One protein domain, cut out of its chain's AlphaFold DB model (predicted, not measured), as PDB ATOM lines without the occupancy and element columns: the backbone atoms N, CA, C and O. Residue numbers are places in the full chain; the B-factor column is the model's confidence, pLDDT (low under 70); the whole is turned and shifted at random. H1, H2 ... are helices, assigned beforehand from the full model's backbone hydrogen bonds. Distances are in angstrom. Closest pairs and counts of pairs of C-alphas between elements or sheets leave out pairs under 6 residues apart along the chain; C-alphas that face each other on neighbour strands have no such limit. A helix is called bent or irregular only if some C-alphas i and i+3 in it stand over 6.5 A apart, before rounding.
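What this domain is: This is residues 4 to 149 of the 152 residues of an uncharacterized protein of Ignavibacteria bacterium 13_1_40CM_2_61_4 (UniProt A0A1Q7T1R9). H3, H4, H1 and H5 stand side by side in a row, the first arm of H2 packed over H1 and H4. The printed part, all helix, has 146 residues with five named helices, H1 to H5 in order. It is compact, radius of gyration of the C-alphas 16.4 A, spans 45, 37 and 29 A.

Where its parts are: Find H1, residues 4 to 16, from C-alpha 4 at (11.709, 187.095, 11.034). Bent H2, 22 to 50, one helix by its hydrogen bonds, has arms H2a to residue 31 and H2b from 34; these C-alphas are 7.0 A apart. H3, 67 to 80, H4, 84 to 97, and H5, 123 to 141, follow, ending at (-5.746, 187.523, 4.390).

How they stand to each other: H1, H2a and H4 form a bundle; Gly 31 and Phe 88, the closest C-alphas of H2a and H4, are 4.4 A apart. Within hydrogen-bond range are 12 of 13 O i to N i+4 pairs in H2b, 7 of 10 in H3.

The domain as a whole: The links before H3 and H5 are long; pLDDT is under 70 at 54 to 60 and 143 to 149.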
ATOM      1  N   LEU A   4      12.995 187.733  11.309       90.19
ATOM      2  CA  LEU A   4      11.709 187.095  11.034       90.19
ATOM      3  C   LEU A   4      10.509 188.030  11.301       90.19
ATOM      4  O   LEU A   4       9.672 188.156  10.406       90.19
ATOM      5  N   PRO A   5      10.417 188.740  12.445       92.81
ATOM      6  CA  PRO A   5       9.415 189.785  12.654       92.81
ATOM      7  C   PRO A   5       9.355 190.830  11.538       92.81
ATOM      8  O   PRO A   5       8.260 191.175  11.095       92.81
ATOM      9  N   HIS A   6      10.508 191.301  11.049       93.62
ATOM     10  CA  HIS A   6      10.570 192.285   9.966       93.62
ATOM     11  C   HIS A   6       9.987 191.730   8.663       93.62
ATOM     12  O   HIS A   6       9.180 192.395   8.012       93.62
ATOM     13  N   LEU A   7      10.335 190.487   8.311       93.88
ATOM     14  CA  LEU A   7       9.799 189.813   7.128       93.88
ATOM     15  C   LEU A   7       8.278 189.633   7.209       93.88
ATOM     16  O   LEU A   7       7.567 189.917   6.242       93.88
ATOM     17  N   LEU A   8       7.772 189.168   8.354       94.31
ATOM     18  CA  LEU A   8       6.343 188.922   8.539       94.31
ATOM     19  C   LEU A   8       5.543 190.226   8.535       94.31
ATOM     20  O   LEU A   8       4.544 190.305   7.825       94.31
ATOM     21  N   LEU A   9       5.997 191.263   9.247       95.62
ATOM     22  CA  LEU A   9       5.324 192.564   9.241       95.62
ATOM     23  C   LEU A   9       5.330 193.194   7.845       95.62
ATOM     24  O   LEU A   9       4.309 193.715   7.403       95.62
ATOM     25  N   THR A  10       6.447 193.088   7.122       95.44
ATOM     26  CA  THR A  10       6.540 193.543   5.728       95.44
ATOM     27  C   THR A  10       5.533 192.805   4.849       95.44
ATOM     28  O   THR A  10       4.797 193.420   4.086       95.44
ATOM     29  N   THR A  11       5.438 191.485   4.993       93.94
ATOM     30  CA  THR A  11       4.508 190.667   4.204       93.94
ATOM     31  C   THR A  11       3.049 191.008   4.517       93.94
ATOM     32  O   THR A  11       2.231 191.084   3.602       93.94
ATOM     33  N   VAL A  12       2.725 191.281   5.787       94.69
ATOM     34  CA  VAL A  12       1.409 191.808   6.179       94.69
ATOM     35  C   VAL A  12       1.148 193.159   5.520       94.69
ATOM     36  O   VAL A  12       0.088 193.344   4.934       94.69
ATOM     37  N   GLY A  13       2.104 194.089   5.585       94.88
ATOM     38  CA  GLY A  13       1.970 195.421   4.997       94.88
ATOM     39  C   GLY A  13       1.754 195.384   3.485       94.88
ATOM     40  O   GLY A  13       0.896 196.100   2.980       94.88
ATOM     41  N   VAL A  14       2.485 194.522   2.770       94.31
ATOM     42  CA  VAL A  14       2.330 194.324   1.317       94.31
ATOM     43  C   VAL A  14       0.907 193.881   0.985       94.31
ATOM     44  O   VAL A  14       0.266 194.509   0.147       94.31
ATOM     45  N   GLN A  15       0.401 192.863   1.687       91.50
ATOM     46  CA  GLN A  15      -0.946 192.334   1.460       91.50
ATOM     47  C   GLN A  15      -2.039 193.332   1.844       91.50
ATOM     48  O   GLN A  15      -2.965 193.568   1.073       91.50
ATOM     49  N   ALA A  16      -1.921 193.950   3.019       93.12
ATOM     50  CA  ALA A  16      -2.921 194.875   3.542       93.12
ATOM     51  C   ALA A  16      -3.052 196.147   2.691       93.12
ATOM     52  O   ALA A  16      -4.139 196.711   2.592       93.12
ATOM     53  N   LEU A  17      -1.953 196.598   2.080       93.75
ATOM     54  CA  LEU A  17      -1.937 197.759   1.190       93.75
ATOM     55  C   LEU A  17      -2.183 197.393  -0.278       93.75
ATOM     56  O   LEU A  17      -2.252 198.294  -1.110       93.75
ATOM     57  N   GLY A  18      -2.302 196.100  -0.601       90.94
ATOM     58  CA  GLY A  18      -2.486 195.625  -1.968       90.94
ATOM     59  C   GLY A  18      -1.362 196.069  -2.906       90.94
ATOM     60  O   GLY A  18      -1.643 196.482  -4.027       90.94
ATOM     61  N   LEU A  19      -0.108 196.055  -2.441       92.06
ATOM     62  CA  LEU A  19       1.017 196.531  -3.249       92.06
ATOM     63  C   LEU A  19       1.288 195.589  -4.420       92.06
ATOM     64  O   LEU A  19       1.239 194.371  -4.270       92.06
ATOM     65  N   GLU A  20       1.655 196.158  -5.567       89.56
ATOM     66  CA  GLU A  20       1.925 195.412  -6.796       89.56
ATOM     67  C   GLU A  20       3.239 195.844  -7.463       89.56
ATOM     68  O   GLU A  20       3.762 196.941  -7.249       89.56
ATOM     69  N   GLY A  21       3.803 194.949  -8.279       90.88
ATOM     70  CA  GLY A  21       4.968 195.227  -9.118       90.88
ATOM     71  C   GLY A  21       6.157 195.818  -8.353       90.88
ATOM     72  O   GLY A  21       6.725 195.197  -7.454       90.88
ATOM     73  N   ARG A  22       6.560 197.035  -8.735       93.19
ATOM     74  CA  ARG A  22       7.728 197.725  -8.164       93.19
ATOM     75  C   ARG A  22       7.571 198.025  -6.672       93.19
ATOM     76  O   ARG A  22       8.568 197.986  -5.949       93.19
ATOM     77  N   ASP A  23       6.361 198.321  -6.212       93.31
ATOM     78  CA  ASP A  23       6.126 198.700  -4.817       93.31
ATOM     79  C   ASP A  23       6.368 197.529  -3.864       93.31
ATOM     80  O   ASP A  23       6.860 197.729  -2.759       93.31
ATOM     81  N   ILE A  24       6.166 196.292  -4.318       94.12
ATOM     82  CA  ILE A  24       6.545 195.099  -3.554       94.12
ATOM     83  C   ILE A  24       8.060 195.054  -3.334       94.12
ATOM     84  O   ILE A  24       8.525 194.848  -2.212       94.12
ATOM     85  N   ALA A  25       8.850 195.284  -4.386       94.44
ATOM     86  CA  ALA A  25      10.307 195.279  -4.276       94.44
ATOM     87  C   ALA A  25      10.807 196.382  -3.327       94.44
ATOM     88  O   ALA A  25      11.718 196.149  -2.531       94.44
ATOM     89  N   LEU A  26      10.185 197.564  -3.368       95.88
ATOM     90  CA  LEU A  26      10.484 198.653  -2.435       95.88
ATOM     91  C   LEU A  26      10.085 198.286  -0.999       95.88
ATOM     92  O   LEU A  26      10.879 198.487  -0.082       95.88
ATOM     93  N   ALA A  27       8.908 197.697  -0.799       96.44
ATOM     94  CA  ALA A  27       8.434 197.261   0.507       96.44
ATOM     95  C   ALA A  27       9.388 196.246   1.149       96.44
ATOM     96  O   ALA A  27       9.843 196.451   2.272       96.44
ATOM     97  N   TYR A  28       9.772 195.196   0.417       94.81
ATOM     98  CA  TYR A  28      10.731 194.209   0.918       94.81
ATOM     99  C   TYR A  28      12.138 194.777   1.085       94.81
ATOM    100  O   TYR A  28      12.803 194.430   2.057       94.81
ATOM    101  N   GLY A  29      12.579 195.684   0.210       94.44
ATOM    102  CA  GLY A  29      13.872 196.355   0.341       94.44
ATOM    103  C   GLY A  29      13.986 197.187   1.621       94.44
ATOM    104  O   GLY A  29      14.962 197.043   2.353       94.44
ATOM    105  N   PHE A  30      12.979 198.013   1.917       94.94
ATOM    106  CA  PHE A  30      12.994 198.939   3.057       94.94
ATOM    107  C   PHE A  30      12.429 198.352   4.357       94.94
ATOM    108  O   PHE A  30      12.787 198.823   5.431       94.94
ATOM    109  N   GLY A  31      11.567 197.336   4.287       92.62
ATOM    110  CA  GLY A  31      10.947 196.706   5.458       92.62
ATOM    111  C   GLY A  31      11.770 195.565   6.061       92.62
ATOM    112  O   GLY A  31      11.754 195.352   7.272       92.62
ATOM    113  N   TYR A  32      12.533 194.853   5.229       88.81
ATOM    114  CA  TYR A  32      13.318 193.680   5.634       88.81
ATOM    115  C   TYR A  32      14.740 193.686   5.054       88.81
ATOM    116  O   TYR A  32      15.693 193.333   5.741       88.81
ATOM    117  N   GLY A  33      14.919 194.122   3.806       88.00
ATOM    118  CA  GLY A  33      16.197 194.069   3.095       88.00
ATOM    119  C   GLY A  33      17.312 194.891   3.741       88.00
ATOM    120  O   GLY A  33      18.481 194.538   3.609       88.00
ATOM    121  N   ILE A  34      16.973 195.932   4.502       87.38
ATOM    122  CA  ILE A  34      17.947 196.713   5.279       87.38
ATOM    123  C   ILE A  34      18.699 195.829   6.277       87.38
ATOM    124  O   ILE A  34      19.922 195.941   6.368       87.38
ATOM    125  N   ASP A  35      18.022 194.881   6.930       85.44
ATOM    126  CA  ASP A  35      18.672 193.929   7.836       85.44
ATOM    127  C   ASP A  35      19.683 193.034   7.113       85.44
ATOM    128  O   ASP A  35      20.693 192.645   7.702       85.44
ATOM    129  N   LEU A  36      19.438 192.698   5.842       84.19
ATOM    130  CA  LEU A  36      20.356 191.876   5.049       84.19
ATOM    131  C   LEU A  36      21.655 192.604   4.715       84.19
ATOM    132  O   LEU A  36      22.676 191.955   4.509       84.19
ATOM    133  N   VAL A  37      21.633 193.933   4.662       83.44
ATOM    134  CA  VAL A  37      22.832 194.753   4.449       83.44
ATOM    135  C   VAL A  37      23.506 195.057   5.781       83.44
ATOM    136  O   VAL A  37      24.729 194.993   5.906       83.44
ATOM    137  N   ASP A  38      22.705 195.357   6.795       81.31
ATOM    138  CA  ASP A  38      23.187 195.833   8.077       81.31
ATOM    139  C   ASP A  38      23.851 194.727   8.912       81.31
ATOM    140  O   ASP A  38      24.971 194.907   9.404       81.31
ATOM    141  N   HIS A  39      23.235 193.543   9.018       81.44
ATOM    142  CA  HIS A  39      23.786 192.434   9.806       81.44
ATOM    143  C   HIS A  39      25.181 191.973   9.340       81.44
ATOM    144  O   HIS A  39      26.045 191.782  10.202       81.44
ATOM    145  N   PRO A  40      25.476 191.821   8.032       83.12
ATOM    146  CA  PRO A  40      26.823 191.479   7.577       83.12
ATOM    147  C   PRO A  40      27.861 192.565   7.864       83.12
ATOM    148  O   PRO A  40      28.972 192.241   8.283       83.12
ATOM    149  N   ILE A  41      27.514 193.846   7.679       82.44
ATOM    150  CA  ILE A  41      28.416 194.972   7.985       82.44
ATOM    151  C   ILE A  41      28.794 194.927   9.462       82.44
ATOM    152  O   ILE A  41      29.970 194.957   9.830       82.44
ATOM    153  N   LYS A  42      27.786 194.785  10.310       78.12
ATOM    154  CA  LYS A  42      27.925 194.657  11.750       78.12
ATOM    155  C   LYS A  42      28.755 193.451  12.179       78.12
ATOM    156  O   LYS A  42      29.662 193.600  12.994       78.12
ATOM    157  N   LEU A  43      28.498 192.280  11.599       81.00
ATOM    158  CA  LEU A  43      29.271 191.069  11.862       81.00
ATOM    159  C   LEU A  43      30.737 191.247  11.450       81.00
ATOM    160  O   LEU A  43      31.637 190.902  12.212       81.00
ATOM    161  N   ALA A  44      30.999 191.829  10.279       81.19
ATOM    162  CA  ALA A  44      32.358 192.099   9.823       81.19
ATOM    163  C   ALA A  44      33.094 193.070  10.763       81.19
ATOM    164  O   ALA A  44      34.253 192.837  11.113       81.19
ATOM    165  N   LEU A  45      32.424 194.133  11.217       78.31
ATOM    166  CA  LEU A  45      32.976 195.087  12.182       78.31
ATOM    167  C   LEU A  45      33.211 194.452  13.561       78.31
ATOM    168  O   LEU A  45      34.255 194.693  14.171       78.31
ATOM    169  N   TYR A  46      32.286 193.606  14.025       78.44
ATOM    170  CA  TYR A  46      32.433 192.814  15.247       78.44
ATOM    171  C   TYR A  46      33.685 191.941  15.181       78.44
ATOM    172  O   TYR A  46      34.548 192.023  16.054       78.44
ATOM    173  N   LEU A  47      33.822 191.149  14.113       83.06
ATOM    174  CA  LEU A  47      34.951 190.239  13.928       83.06
ATOM    175  C   LEU A  47      36.283 190.995  13.833       83.06
ATOM    176  O   LEU A  47      37.287 190.519  14.358       83.06
ATOM    177  N   ARG A  48      36.303 192.186  13.216       81.06
ATOM    178  CA  ARG A  48      37.510 193.025  13.139       81.06
ATOM    179  C   ARG A  48      37.970 193.541  14.499       81.06
ATOM    180  O   ARG A  48      39.172 193.576  14.734       81.06
ATOM    181  N   LYS A  49      37.052 193.960  15.378       80.00
ATOM    182  CA  LYS A  49      37.424 194.546  16.677       80.00
ATOM    183  C   LYS A  49      37.574 193.506  17.791       80.00
ATOM    184  O   LYS A  49      38.521 193.587  18.566       80.00
ATOM    185  N   ASN A  50      36.694 192.510  17.840       77.75
ATOM    186  CA  ASN A  50      36.619 191.547  18.945       77.75
ATOM    187  C   ASN A  50      37.140 190.147  18.575       77.75
ATOM    188  O   ASN A  50      37.278 189.275  19.441       77.75
ATOM    189  N   GLY A  51      37.442 189.902  17.296       79.56
ATOM    190  CA  GLY A  51      37.789 188.572  16.809       79.56
ATOM    191  C   GLY A  51      36.625 187.599  17.005       79.56
ATOM    192  O   GLY A  51      35.478 187.912  16.708       79.56
ATOM    193  N   ARG A  52      36.921 186.409  17.538       78.19
ATOM    194  CA  ARG A  52      35.918 185.379  17.874       78.19
ATOM    195  C   ARG A  52      35.453 185.424  19.333       78.19
ATOM    196  O   ARG A  52      34.734 184.526  19.765       78.19
ATOM    197  N   LYS A  53      35.895 186.410  20.124       77.06
ATOM    198  CA  LYS A  53      35.459 186.531  21.523       77.06
ATOM    199  C   LYS A  53      33.964 186.811  21.536       77.06
ATOM    200  O   LYS A  53      33.503 187.567  20.693       77.06
ATOM    201  N   ASN A  54      33.218 186.204  22.455       68.44
ATOM    202  CA  ASN A  54      31.787 186.457  22.617       68.44
ATOM    203  C   ASN A  54      31.589 187.604  23.621       68.44
ATOM    204  O   ASN A  54      31.398 187.369  24.814       68.44
ATOM    205  N   GLU A  55      31.718 188.844  23.150       66.19
ATOM    206  CA  GLU A  55      31.353 190.021  23.929       66.19
ATOM    207  C   GLU A  55      29.846 190.232  23.842       66.19
ATOM    208  O   GLU A  55      29.296 190.656  22.822       66.19
ATOM    209  N   LYS A  56      29.176 189.948  24.957       55.78
ATOM    210  CA  LYS A  56      27.783 190.333  25.152       55.78
ATOM    211  C   LYS A  56      27.712 191.863  25.212       55.78
ATOM    212  O   LYS A  56      28.534 192.483  25.878       55.78
ATOM    213  N   ASN A  57      26.721 192.450  24.538       53.69
ATOM    214  CA  ASN A  57      26.463 193.898  24.478       53.69
ATOM    215  C   ASN A  57      27.476 194.727  23.667       53.69
ATOM    216  O   ASN A  57      27.690 195.897  23.961       53.69
ATOM    217  N   TYR A  58      28.101 194.171  22.628       54.31
ATOM    218  CA  TYR A  58      28.961 194.986  21.769       54.31
ATOM    219  C   TYR A  58      28.115 195.942  20.893       54.31
ATOM    220  O   TYR A  58      27.435 195.521  19.959       54.31
ATOM    221  N   HIS A  59      28.119 197.236  21.236       57.59
ATOM    222  CA  HIS A  59      27.227 198.264  20.682       57.59
ATOM    223  C   HIS A  59      27.707 198.792  19.314       57.59
ATOM    224  O   HIS A  59      28.383 199.819  19.244       57.59
ATOM    225  N   TRP A  60      27.349 198.131  18.210       68.25
ATOM    226  CA  TRP A  60      27.485 198.705  16.861       68.25
ATOM    227  C   TRP A  60      26.133 199.136  16.318       68.25
ATOM    228  O   TRP A  60      25.178 198.362  16.271       68.25
ATOM    229  N   ARG A  61      26.080 200.394  15.890       71.06
ATOM    230  CA  ARG A  61      24.924 201.018  15.259       71.06
ATOM    231  C   ARG A  61      25.312 201.475  13.872       71.06
ATOM    232  O   ARG A  61      26.435 201.938  13.660       71.06
ATOM    233  N   THR A  62      24.382 201.351  12.943       80.38
ATOM    234  CA  THR A  62      24.492 201.977  11.634       80.38
ATOM    235  C   THR A  62      23.387 203.015  11.509       80.38
ATOM    236  O   THR A  62      22.315 202.849  12.092       80.38
ATOM    237  N   PRO A  63      23.628 204.097  10.754       84.25
ATOM    238  CA  PRO A  63      22.586 205.076  10.472       84.25
ATOM    239  C   PRO A  63      21.352 204.445   9.814       84.25
ATOM    240  O   PRO A  63      20.259 204.966   9.976       84.25
ATOM    241  N   LEU A  64      21.514 203.321   9.103       84.44
ATOM    242  CA  LEU A  64      20.439 202.623   8.396       84.44
ATOM    243  C   LEU A  64      19.370 202.025   9.314       84.44
ATOM    244  O   LEU A  64      18.286 201.753   8.829       84.44
ATOM    245  N   GLN A  65      19.642 201.832  10.602       83.56
ATOM    246  CA  GLN A  65      18.647 201.324  11.554       83.56
ATOM    247  C   GLN A  65      17.999 202.412  12.411       83.56
ATOM    248  O   GLN A  65      17.137 202.127  13.242       83.56
ATOM    249  N   GLU A  66      18.456 203.652  12.276       90.12
ATOM    250  CA  GLU A  66      18.060 204.740  13.158       90.12
ATOM    251  C   GLU A  66      17.137 205.728  12.415       90.12
ATOM    252  O   GLU A  66      17.251 205.891  11.199       90.12
ATOM    253  N   PRO A  67      16.231 206.424  13.128       91.69
ATOM    254  CA  PRO A  67      15.324 207.436  12.586       91.69
ATOM    255  C   PRO A  67      15.975 208.481  11.685       91.69
ATOM    256  O   PRO A  67      15.326 208.960  10.757       91.69
ATOM    257  N   VAL A  68      17.252 208.815  11.907       93.38
ATOM    258  CA  VAL A  68      18.002 209.716  11.024       93.38
ATOM    259  C   VAL A  68      17.961 209.273   9.559       93.38
ATOM    260  O   VAL A  68      18.027 210.120   8.671       93.38
ATOM    261  N   ALA A  69      17.766 207.980   9.278       92.69
ATOM    262  CA  ALA A  69      17.642 207.497   7.915       92.69
ATOM    263  C   ALA A  69      16.432 208.016   7.155       92.69
ATOM    264  O   ALA A  69      16.469 208.122   5.927       92.69
ATOM    265  N   LEU A  70      15.401 208.463   7.865       94.56
ATOM    266  CA  LEU A  70      14.287 209.168   7.250       94.56
ATOM    267  C   LEU A  70      14.740 210.444   6.527       94.56
ATOM    268  O   LEU A  70      14.124 210.804   5.527       94.56
ATOM    269  N   CYS A  71      15.842 211.081   6.940       94.69
ATOM    270  CA  CYS A  71      16.369 212.267   6.264       94.69
ATOM    271  C   CYS A  71      16.788 212.004   4.808       94.69
ATOM    272  O   CYS A  71      16.776 212.941   4.017       94.69
ATOM    273  N   TRP A  72      17.125 210.763   4.432       94.00
ATOM    274  CA  TRP A  72      17.391 210.387   3.034       94.00
ATOM    275  C   TRP A  72      16.287 209.530   2.411       94.00
ATOM    276  O   TRP A  72      16.042 209.639   1.210       94.00
ATOM    277  N   ILE A  73      15.572 208.728   3.204       95.19
ATOM    278  CA  ILE A  73      14.473 207.891   2.704       95.19
ATOM    279  C   ILE A  73      13.259 208.740   2.313       95.19
ATOM    280  O   ILE A  73      12.629 208.450   1.300       95.19
ATOM    281  N   VAL A  74      12.951 209.820   3.043       97.38
ATOM    282  CA  VAL A  74      11.845 210.722   2.685       97.38
ATOM    283  C   VAL A  74      12.093 211.411   1.335       97.38
ATOM    284  O   VAL A  74      11.233 211.278   0.461       97.38
ATOM    285  N   PRO A  75      13.246 212.070   1.083       97.69
ATOM    286  CA  PRO A  75      13.560 212.593  -0.248       97.69
ATOM    287  C   PRO A  75      13.520 211.531  -1.349       97.69
ATOM    288  O   PRO A  75      13.012 211.806  -2.433       97.69
ATOM    289  N   LEU A  76      14.002 210.312  -1.074       96.31
ATOM    290  CA  LEU A  76      13.919 209.204  -2.025       96.31
ATOM    291  C   LEU A  76      12.463 208.848  -2.347       96.31
ATOM    292  O   LEU A  76      12.115 208.723  -3.516       96.31
ATOM    293  N   SER A  77      11.599 208.722  -1.340       96.81
ATOM    294  CA  SER A  77      10.168 208.471  -1.530       96.81
ATOM    295  C   SER A  77       9.492 209.553  -2.373       96.81
ATOM    296  O   SER A  77       8.735 209.233  -3.288       96.81
ATOM    297  N   LEU A  78       9.809 210.828  -2.116       97.75
ATOM    298  CA  LEU A  78       9.313 211.952  -2.913       97.75
ATOM    299  C   LEU A  78       9.800 211.871  -4.366       97.75
ATOM    300  O   LEU A  78       8.996 212.006  -5.283       97.75
ATOM    301  N   TYR A  79      11.089 211.593  -4.576       97.50
ATOM    302  CA  TYR A  79      11.675 211.425  -5.909       97.50
ATOM    303  C   TYR A  79      11.043 210.261  -6.686       97.50
ATOM    304  O   TYR A  79      10.823 210.359  -7.890       97.50
ATOM    305  N   LEU A  80      10.724 209.160  -6.002       96.38
ATOM    306  CA  LEU A  80      10.099 207.989  -6.611       96.38
ATOM    307  C   LEU A  80       8.582 208.118  -6.795       96.38
ATOM    308  O   LEU A  80       7.995 207.251  -7.442       96.38
ATOM    309  N   GLY A  81       7.957 209.158  -6.234       97.00
ATOM    310  CA  GLY A  81       6.508 209.348  -6.274       97.00
ATOM    311  C   GLY A  81       5.724 208.300  -5.476       97.00
ATOM    312  O   GLY A  81       4.578 208.023  -5.811       97.00
ATOM    313  N   THR A  82       6.324 207.692  -4.444       96.81
ATOM    314  CA  THR A  82       5.691 206.631  -3.637       96.81
ATOM    315  C   THR A  82       6.069 206.733  -2.159       96.81
ATOM    316  O   THR A  82       7.220 206.981  -1.794       96.81
ATOM    317  N   ALA A  83       5.094 206.501  -1.278       97.06
ATOM    318  CA  ALA A  83       5.300 206.483   0.172       97.06
ATOM    319  C   ALA A  83       5.897 205.158   0.684       97.06
ATOM    320  O   ALA A  83       6.273 205.072   1.853       97.06
ATOM    321  N   VAL A  84       5.998 204.133  -0.170       97.38
ATOM    322  CA  VAL A  84       6.366 202.768   0.231       97.38
ATOM    323  C   VAL A  84       7.710 202.697   0.974       97.38
ATOM    324  O   VAL A  84       7.716 202.170   2.086       97.38
ATOM    325  N   PRO A  85       8.832 203.264   0.479       97.12
ATOM    326  CA  PRO A  85      10.093 203.254   1.225       97.12
ATOM    327  C   PRO A  85       9.970 203.804   2.650       97.12
ATOM    328  O   PRO A  85      10.433 203.166   3.591       97.12
ATOM    329  N   VAL A  86       9.305 204.951   2.824       97.19
ATOM    330  CA  VAL A  86       9.104 205.574   4.141       97.19
ATOM    331  C   VAL A  86       8.239 204.705   5.046       97.19
ATOM    332  O   VAL A  86       8.607 204.501   6.198       97.19
ATOM    333  N   LEU A  87       7.114 204.183   4.550       97.12
ATOM    334  CA  LEU A  87       6.197 203.368   5.355       97.12
ATOM    335  C   LEU A  87       6.869 202.090   5.858       97.12
ATOM    336  O   LEU A  87       6.808 201.776   7.048       97.12
ATOM    337  N   PHE A  88       7.550 201.375   4.965       96.94
ATOM    338  CA  PHE A  88       8.177 200.104   5.310       96.94
ATOM    339  C   PHE A  88       9.423 200.307   6.158       96.94
ATOM    340  O   PHE A  88       9.582 199.608   7.158       96.94
ATOM    341  N   PHE A  89      10.227 201.333   5.866       95.81
ATOM    342  CA  PHE A  89      11.324 201.715   6.745       95.81
ATOM    343  C   PHE A  89      10.838 202.114   8.141       95.81
ATOM    344  O   PHE A  89      11.427 201.719   9.145       95.81
ATOM    345  N   ALA A  90       9.743 202.876   8.219       95.06
ATOM    346  CA  ALA A  90       9.178 203.281   9.495       95.06
ATOM    347  C   ALA A  90       8.725 202.078  10.316       95.06
ATOM    348  O   ALA A  90       9.056 201.970  11.494       95.06
ATOM    349  N   SER A  91       8.028 201.138   9.678       94.56
ATOM    350  CA  SER A  91       7.618 199.893  10.324       94.56
ATOM    351  C   SER A  91       8.817 199.062  10.799       94.56
ATOM    352  O   SER A  91       8.799 198.539  11.913       94.56
ATOM    353  N   HIS A  92       9.885 199.020   9.997       92.81
ATOM    354  CA  HIS A  92      11.130 198.334  10.311       92.81
ATOM    355  C   HIS A  92      11.794 198.913  11.562       92.81
ATOM    356  O   HIS A  92      11.964 198.204  12.554       92.81
ATOM    357  N   PHE A  93      12.119 200.212  11.571       89.62
ATOM    358  CA  PHE A  93      12.800 200.772  12.737       89.62
ATOM    359  C   PHE A  93      11.884 200.788  13.968       89.62
ATOM    360  O   PHE A  93      12.384 200.667  15.080       89.62
ATOM    361  N   LEU A  94      10.555 200.895  13.813       91.62
ATOM    362  CA  LEU A  94       9.620 200.776  14.936       91.62
ATOM    363  C   LEU A  94       9.724 199.407  15.611       91.62
ATOM    364  O   LEU A  94       9.813 199.361  16.838       91.62
ATOM    365  N   LEU A  95       9.773 198.314  14.840       91.88
ATOM    366  CA  LEU A  95      10.018 196.972  15.378       91.88
ATOM    367  C   LEU A  95      11.355 196.900  16.108       91.88
ATOM    368  O   LEU A  95      11.430 196.399  17.233       91.88
ATOM    369  N   ASP A  96      12.408 197.459  15.519       89.00
ATOM    370  CA  ASP A  96      13.701 197.529  16.182       89.00
ATOM    371  C   ASP A  96      13.634 198.343  17.477       89.00
ATOM    372  O   ASP A  96      14.229 197.948  18.483       89.00
ATOM    373  N   TYR A  97      12.850 199.420  17.507       90.44
ATOM    374  CA  TYR A  97      12.617 200.255  18.679       90.44
ATOM    375  C   TYR A  97      11.743 199.593  19.745       90.44
ATOM    376  O   TYR A  97      11.822 200.013  20.892       90.44
ATOM    377  N   LEU A  98      10.995 198.526  19.449       89.81
ATOM    378  CA  LEU A  98      10.311 197.736  20.483       89.81
ATOM    379  C   LEU A  98      11.291 196.991  21.399       89.81
ATOM    380  O   LEU A  98      10.914 196.587  22.494       89.81
ATOM    381  N   VAL A  99      12.534 196.778  20.974       85.56
ATOM    382  CA  VAL A  99      13.533 196.014  21.735       85.56
ATOM    383  C   VAL A  99      14.241 196.906  22.752       85.56
ATOM    384  O   VAL A  99      14.600 198.038  22.430       85.56
ATOM    385  N   GLY A 100      14.507 196.383  23.952       80.31
ATOM    386  CA  GLY A 100      15.035 197.147  25.091       80.31
ATOM    387  C   GLY A 100      16.481 197.655  24.980       80.31
ATOM    388  O   GLY A 100      16.952 198.328  25.891       80.31
ATOM    389  N   TYR A 101      17.207 197.362  23.899       77.94
ATOM    390  CA  TYR A 101      18.578 197.857  23.713       77.94
ATOM    391  C   TYR A 101      18.637 199.387  23.546       77.94
ATOM    392  O   TYR A 101      17.759 199.968  22.915       77.94
ATOM    393  N   GLU A 102      19.725 200.022  23.997       84.44
ATOM    394  CA  GLU A 102      20.003 201.461  23.805       84.44
ATOM    395  C   GLU A 102      19.832 201.882  22.335       84.44
ATOM    396  O   GLU A 102      20.400 201.252  21.444       84.44
ATOM    397  N   LYS A 103      19.076 202.943  22.064       87.38
ATOM    398  CA  LYS A 103      18.805 203.500  20.731       87.38
ATOM    399  C   LYS A 103      19.491 204.844  20.559       87.38
ATOM    400  O   LYS A 103      19.639 205.584  21.532       87.38
ATOM    401  N   ARG A 104      19.887 205.176  19.328       90.19
ATOM    402  CA  ARG A 104      20.572 206.441  19.019       90.19
ATOM    403  C   ARG A 104      19.946 207.103  17.797       90.19
ATOM    404  O   ARG A 104      20.498 206.994  16.703       90.19
ATOM    405  N   PRO A 105      18.844 207.852  17.990       89.94
ATOM    406  CA  PRO A 105      18.024 208.365  16.896       89.94
ATOM    407  C   PRO A 105      18.776 209.164  15.829       89.94
ATOM    408  O   PRO A 105      18.376 209.179  14.669       89.94
ATOM    409  N   TRP A 106      19.869 209.815  16.232       89.56
ATOM    410  CA  TRP A 106      20.645 210.762  15.434       89.56
ATOM    411  C   TRP A 106      22.065 210.276  15.107       89.56
ATOM    412  O   TRP A 106      22.904 211.069  14.681       89.56
ATOM    413  N   TYR A 107      22.383 208.997  15.327       86.81
ATOM    414  CA  TYR A 107      23.707 208.453  15.017       86.81
ATOM    415  C   TYR A 107      23.982 208.477  13.498       86.81
ATOM    416  O   TYR A 107      23.124 208.034  12.742       86.81
ATOM    417  N   PRO A 108      25.165 208.907  13.011       87.25
ATOM    418  CA  PRO A 108      26.400 209.203  13.749       87.25
ATOM    419  C   PRO A 108      26.587 210.676  14.150       87.25
ATOM    420  O   PRO A 108      27.637 211.029  14.676       87.25
ATOM    421  N   PHE A 109      25.606 211.544  13.904       88.50
ATOM    422  CA  PHE A 109      25.733 212.992  14.106       88.50
ATOM    423  C   PHE A 109      25.582 213.430  15.568       88.50
ATOM    424  O   PHE A 109      25.952 214.548  15.918       88.50
ATOM    425  N   SER A 110      25.043 212.566  16.430       88.62
ATOM    426  CA  SER A 110      24.902 212.822  17.864       88.62
ATOM    427  C   SER A 110      25.128 211.556  18.685       88.62
ATOM    428  O   SER A 110      24.889 210.435  18.230       88.62
ATOM    429  N   THR A 111      25.578 211.753  19.923       86.31
ATOM    430  CA  THR A 111      25.748 210.709  20.942       86.31
ATOM    431  C   THR A 111      24.528 210.562  21.850       86.31
ATOM    432  O   THR A 111      24.586 209.793  22.804       86.31
ATOM    433  N   TYR A 112      23.443 211.300  21.588       89.31
ATOM    434  CA  TYR A 112      22.195 211.174  22.335       89.31
ATOM    435  C   TYR A 112      21.665 209.736  22.274       89.31
ATOM    436  O   TYR A 112      21.545 209.155  21.189       89.31
ATOM    437  N   SER A 113      21.330 209.191  23.441       88.50
ATOM    438  CA  SER A 113      20.806 207.845  23.603       88.50
ATOM    439  C   SER A 113      19.447 207.852  24.294       88.50
ATOM    440  O   SER A 113      19.135 208.720  25.108       88.50
ATOM    441  N   THR A 114      18.619 206.876  23.940       89.69
ATOM    442  CA  THR A 114      17.305 206.635  24.541       89.69
ATOM    443  C   THR A 114      17.074 205.137  24.681       89.69
ATOM    444  O   THR A 114      17.730 204.334  24.021       89.69
ATOM    445  N   GLU A 115      16.137 204.738  25.530       86.81
ATOM    446  CA  GLU A 115      15.664 203.355  25.570       86.81
ATOM    447  C   GLU A 115      14.655 203.088  24.446       86.81
ATOM    448  O   GLU A 115      14.075 204.015  23.870       86.81
ATOM    449  N   GLY A 116      14.464 201.805  24.128       85.31
ATOM    450  CA  GLY A 116      13.365 201.355  23.281       85.31
ATOM    451  C   GLY A 116      12.004 201.438  23.985       85.31
ATOM    452  O   GLY A 116      11.871 201.880  25.125       85.31
ATOM    453  N   PHE A 117      10.965 200.978  23.304       87.88
ATOM    454  CA  PHE A 117       9.599 200.926  23.804       87.88
ATOM    455  C   PHE A 117       9.303 199.606  24.520       87.88
ATOM    456  O   PHE A 117      10.010 198.608  24.382       87.88
ATOM    457  N   LEU A 118       8.205 199.591  25.284       86.75
ATOM    458  CA  LEU A 118       7.682 198.385  25.937       86.75
ATOM    459  C   LEU A 118       8.732 197.634  26.779       86.75
ATOM    460  O   LEU A 118       8.695 196.409  26.871       86.75
ATOM    461  N   THR A 119       9.660 198.345  27.426       85.81
ATOM    462  CA  THR A 119      10.769 197.770  28.221       85.81
ATOM    463  C   THR A 119      10.306 196.876  29.377       85.81
ATOM    464  O   THR A 119      11.068 196.049  29.863       85.81
ATOM    465  N   ARG A 120       9.031 196.978  29.773       87.31
ATOM    466  CA  ARG A 120       8.381 196.093  30.755       87.31
ATOM    467  C   ARG A 120       8.188 194.652  30.271       87.31
ATOM    468  O   ARG A 120       8.014 193.764  31.098       87.31
ATOM    469  N   PHE A 121       8.181 194.418  28.961       88.69
ATOM    470  CA  PHE A 121       8.034 193.090  28.370       88.69
ATOM    471  C   PHE A 121       9.390 192.570  27.899       88.69
ATOM    472  O   PHE A 121      10.210 193.339  27.396       88.69
ATOM    473  N   SER A 122       9.617 191.259  28.015       91.12
ATOM    474  CA  SER A 122      10.846 190.652  27.505       91.12
ATOM    475  C   SER A 122      10.904 190.753  25.982       91.12
ATOM    476  O   SER A 122       9.893 190.620  25.289       91.12
ATOM    477  N   ASP A 123      12.103 190.960  25.443       89.19
ATOM    478  CA  ASP A 123      12.288 191.097  23.997       89.19
ATOM    479  C   ASP A 123      11.898 189.816  23.245       89.19
ATOM    480  O   ASP A 123      11.273 189.888  22.188       89.19
ATOM    481  N   GLY A 124      12.144 188.647  23.846       89.88
ATOM    482  CA  GLY A 124      11.666 187.367  23.319       89.88
ATOM    483  C   GLY A 124      10.138 187.275  23.260       89.88
ATOM    484  O   GLY A 124       9.597 186.767  22.284       89.88
ATOM    485  N   ALA A 125       9.418 187.816  24.253       92.38
ATOM    486  CA  ALA A 125       7.957 187.845  24.209       92.38
ATOM    487  C   ALA A 125       7.448 188.760  23.090       92.38
ATOM    488  O   ALA A 125       6.540 188.371  22.360       92.38
ATOM    489  N   LYS A 126       8.042 189.948  22.916       92.75
ATOM    490  CA  LYS A 126       7.673 190.865  21.824       92.75
ATOM    491  C   LYS A 126       7.869 190.206  20.464       92.75
ATOM    492  O   LYS A 126       7.021 190.355  19.589       92.75
ATOM    493  N   GLU A 127       8.961 189.464  20.296       93.19
ATOM    494  CA  GLU A 127       9.261 188.728  19.067       93.19
ATOM    495  C   GLU A 127       8.219 187.652  18.783       93.19
ATOM    496  O   GLU A 127       7.624 187.652  17.707       93.19
ATOM    497  N   ILE A 128       7.929 186.804  19.772       94.00
ATOM    498  CA  ILE A 128       6.912 185.754  19.654       94.00
ATOM    499  C   ILE A 128       5.550 186.356  19.305       94.00
ATOM    500  O   ILE A 128       4.904 185.895  18.368       94.00
ATOM    501  N   TRP A 129       5.125 187.404  20.015       94.31
ATOM    502  CA  TRP A 129       3.836 188.048  19.768       94.31
ATOM    503  C   TRP A 129       3.765 188.701  18.392       94.31
ATOM    504  O   TRP A 129       2.768 188.529  17.697       94.31
ATOM    505  N   THR A 130       4.822 189.391  17.965       94.44
ATOM    506  CA  THR A 130       4.873 190.008  16.633       94.44
ATOM    507  C   THR A 130       4.771 188.944  15.545       94.44
ATOM    508  O   THR A 130       3.941 189.069  14.644       94.44
ATOM    509  N   CYS A 131       5.548 187.861  15.658       94.62
ATOM    510  CA  CYS A 131       5.493 186.738  14.727       94.62
ATOM    511  C   CYS A 131       4.116 186.067  14.711       94.62
ATOM    512  O   CYS A 131       3.583 185.805  13.636       94.62
ATOM    513  N   ALA A 132       3.521 185.813  15.879       95.81
ATOM    514  CA  ALA A 132       2.213 185.177  15.987       95.81
ATOM    515  C   ALA A 132       1.109 186.040  15.361       95.81
ATOM    516  O   ALA A 132       0.338 185.546  14.542       95.81
ATOM    517  N   ILE A 133       1.062 187.334  15.695       95.56
ATOM    518  CA  ILE A 133       0.063 188.272  15.166       95.56
ATOM    519  C   ILE A 133       0.209 188.404  13.649       95.56
ATOM    520  O   ILE A 133      -0.776 188.260  12.926       95.56
ATOM    521  N   CYS A 134       1.429 188.629  13.155       94.56
ATOM    522  CA  CYS A 134       1.656 188.783  11.721       94.56
ATOM    523  C   CYS A 134       1.391 187.475  10.963       94.56
ATOM    524  O   CYS A 134       0.789 187.501   9.896       94.56
ATOM    525  N   GLY A 135       1.780 186.327  11.524       92.81
ATOM    526  CA  GLY A 135       1.506 185.014  10.941       92.81
ATOM    527  C   GLY A 135       0.009 184.727  10.828       92.81
ATOM    528  O   GLY A 135      -0.458 184.325   9.765       92.81
ATOM    529  N   VAL A 136      -0.764 185.002  11.885       93.94
ATOM    530  CA  VAL A 136      -2.232 184.882  11.855       93.94
ATOM    531  C   VAL A 136      -2.841 185.843  10.836       93.94
ATOM    532  O   VAL A 136      -3.720 185.434  10.083       93.94
ATOM    533  N   ALA A 137      -2.365 187.088  10.765       92.31
ATOM    534  CA  ALA A 137      -2.852 188.057   9.787       92.31
ATOM    535  C   ALA A 137      -2.606 187.587   8.344       92.31
ATOM    536  O   ALA A 137      -3.523 187.629   7.529       92.31
ATOM    537  N   ILE A 138      -1.408 187.075   8.038       90.62
ATOM    538  CA  ILE A 138      -1.081 186.501   6.721       90.62
ATOM    539  C   ILE A 138      -2.017 185.335   6.388       90.62
ATOM    540  O   ILE A 138      -2.550 185.268   5.283       90.62
ATOM    541  N   LEU A 139      -2.250 184.432   7.344       88.62
ATOM    542  CA  LEU A 139      -3.166 183.307   7.152       88.62
ATOM    543  C   LEU A 139      -4.605 183.774   6.897       88.62
ATOM    544  O   LEU A 139      -5.280 183.219   6.034       88.62
ATOM    545  N   ALA A 140      -5.065 184.799   7.619       88.50
ATOM    546  CA  ALA A 140      -6.418 185.335   7.502       88.50
ATOM    547  C   ALA A 140      -6.660 186.089   6.183       88.50
ATOM    548  O   ALA A 140      -7.766 186.037   5.651       88.50
ATOM    549  N   MET A 141      -5.646 186.778   5.653       85.19
ATOM    550  CA  MET A 141      -5.746 187.523   4.390       85.19
ATOM    551  C   MET A 141      -5.679 186.621   3.147       85.19
ATOM    552  O   MET A 141      -6.093 187.033   2.065       85.19
ATOM    553  N   GLY A 142      -5.216 185.376   3.302       73.81
ATOM    554  CA  GLY A 142      -5.034 184.429   2.207       73.81
ATOM    555  C   GLY A 142      -3.760 184.712   1.403       73.81
ATOM    556  O   GLY A 142      -3.418 185.847   1.094       73.81
ATOM    557  N   PHE A 143      -3.041 183.657   1.010       67.56
ATOM    558  CA  PHE A 143      -1.733 183.729   0.331       67.56
ATOM    559  C   PHE A 143      -1.766 184.281  -1.113       67.56
ATOM    560  O   PHE A 143      -0.815 184.092  -1.875       67.56
ATOM    561  N   HIS A 144      -2.836 184.965  -1.518       59.22
ATOM    562  CA  HIS A 144      -3.102 185.313  -2.913       59.22
ATOM    563  C   HIS A 144      -2.003 186.174  -3.556       59.22
ATOM    564  O   HIS A 144      -1.696 185.971  -4.727       59.22
ATOM    565  N   GLN A 145      -1.355 187.070  -2.804       54.66
ATOM    566  CA  GLN A 145      -0.268 187.908  -3.337       54.66
ATOM    567  C   GLN A 145       1.137 187.300  -3.176       54.66
ATOM    568  O   GLN A 145       2.017 187.566  -3.988       54.66
ATOM    569  N   VAL A 146       1.360 186.450  -2.166       51.25
ATOM    570  CA  VAL A 146       2.682 185.843  -1.892       51.25
ATOM    571  C   VAL A 146       3.009 184.735  -2.902       51.25
ATOM    572  O   VAL A 146       4.157 184.606  -3.322       51.25
ATOM    573  N   VAL A 147       1.999 183.983  -3.357       51.44
ATOM    574  CA  VAL A 147       2.163 182.941  -4.391       51.44
ATOM    575  C   VAL A 147       2.513 183.547  -5.758       51.44
ATOM    576  O   VAL A 147       3.271 182.951  -6.517       51.44
ATOM    577  N   ALA A 148       2.039 184.760  -6.063       48.56
ATOM    578  CA  ALA A 148       2.301 185.430  -7.340       48.56
ATOM    579  C   ALA A 148       3.774 185.849  -7.541       48.56
ATOM    580  O   ALA A 148       4.181 186.126  -8.667       48.56
ATOM    581  N   LEU A 149       4.582 185.884  -6.473       47.72
ATOM    582  CA  LEU A 149       5.982 186.331  -6.497       47.72
ATOM    583  C   LEU A 149       7.015 185.197  -6.470       47.72
ATOM    584  O   LEU A 149       8.210 185.486  -6.474       47.72
TER     585      LEU A 149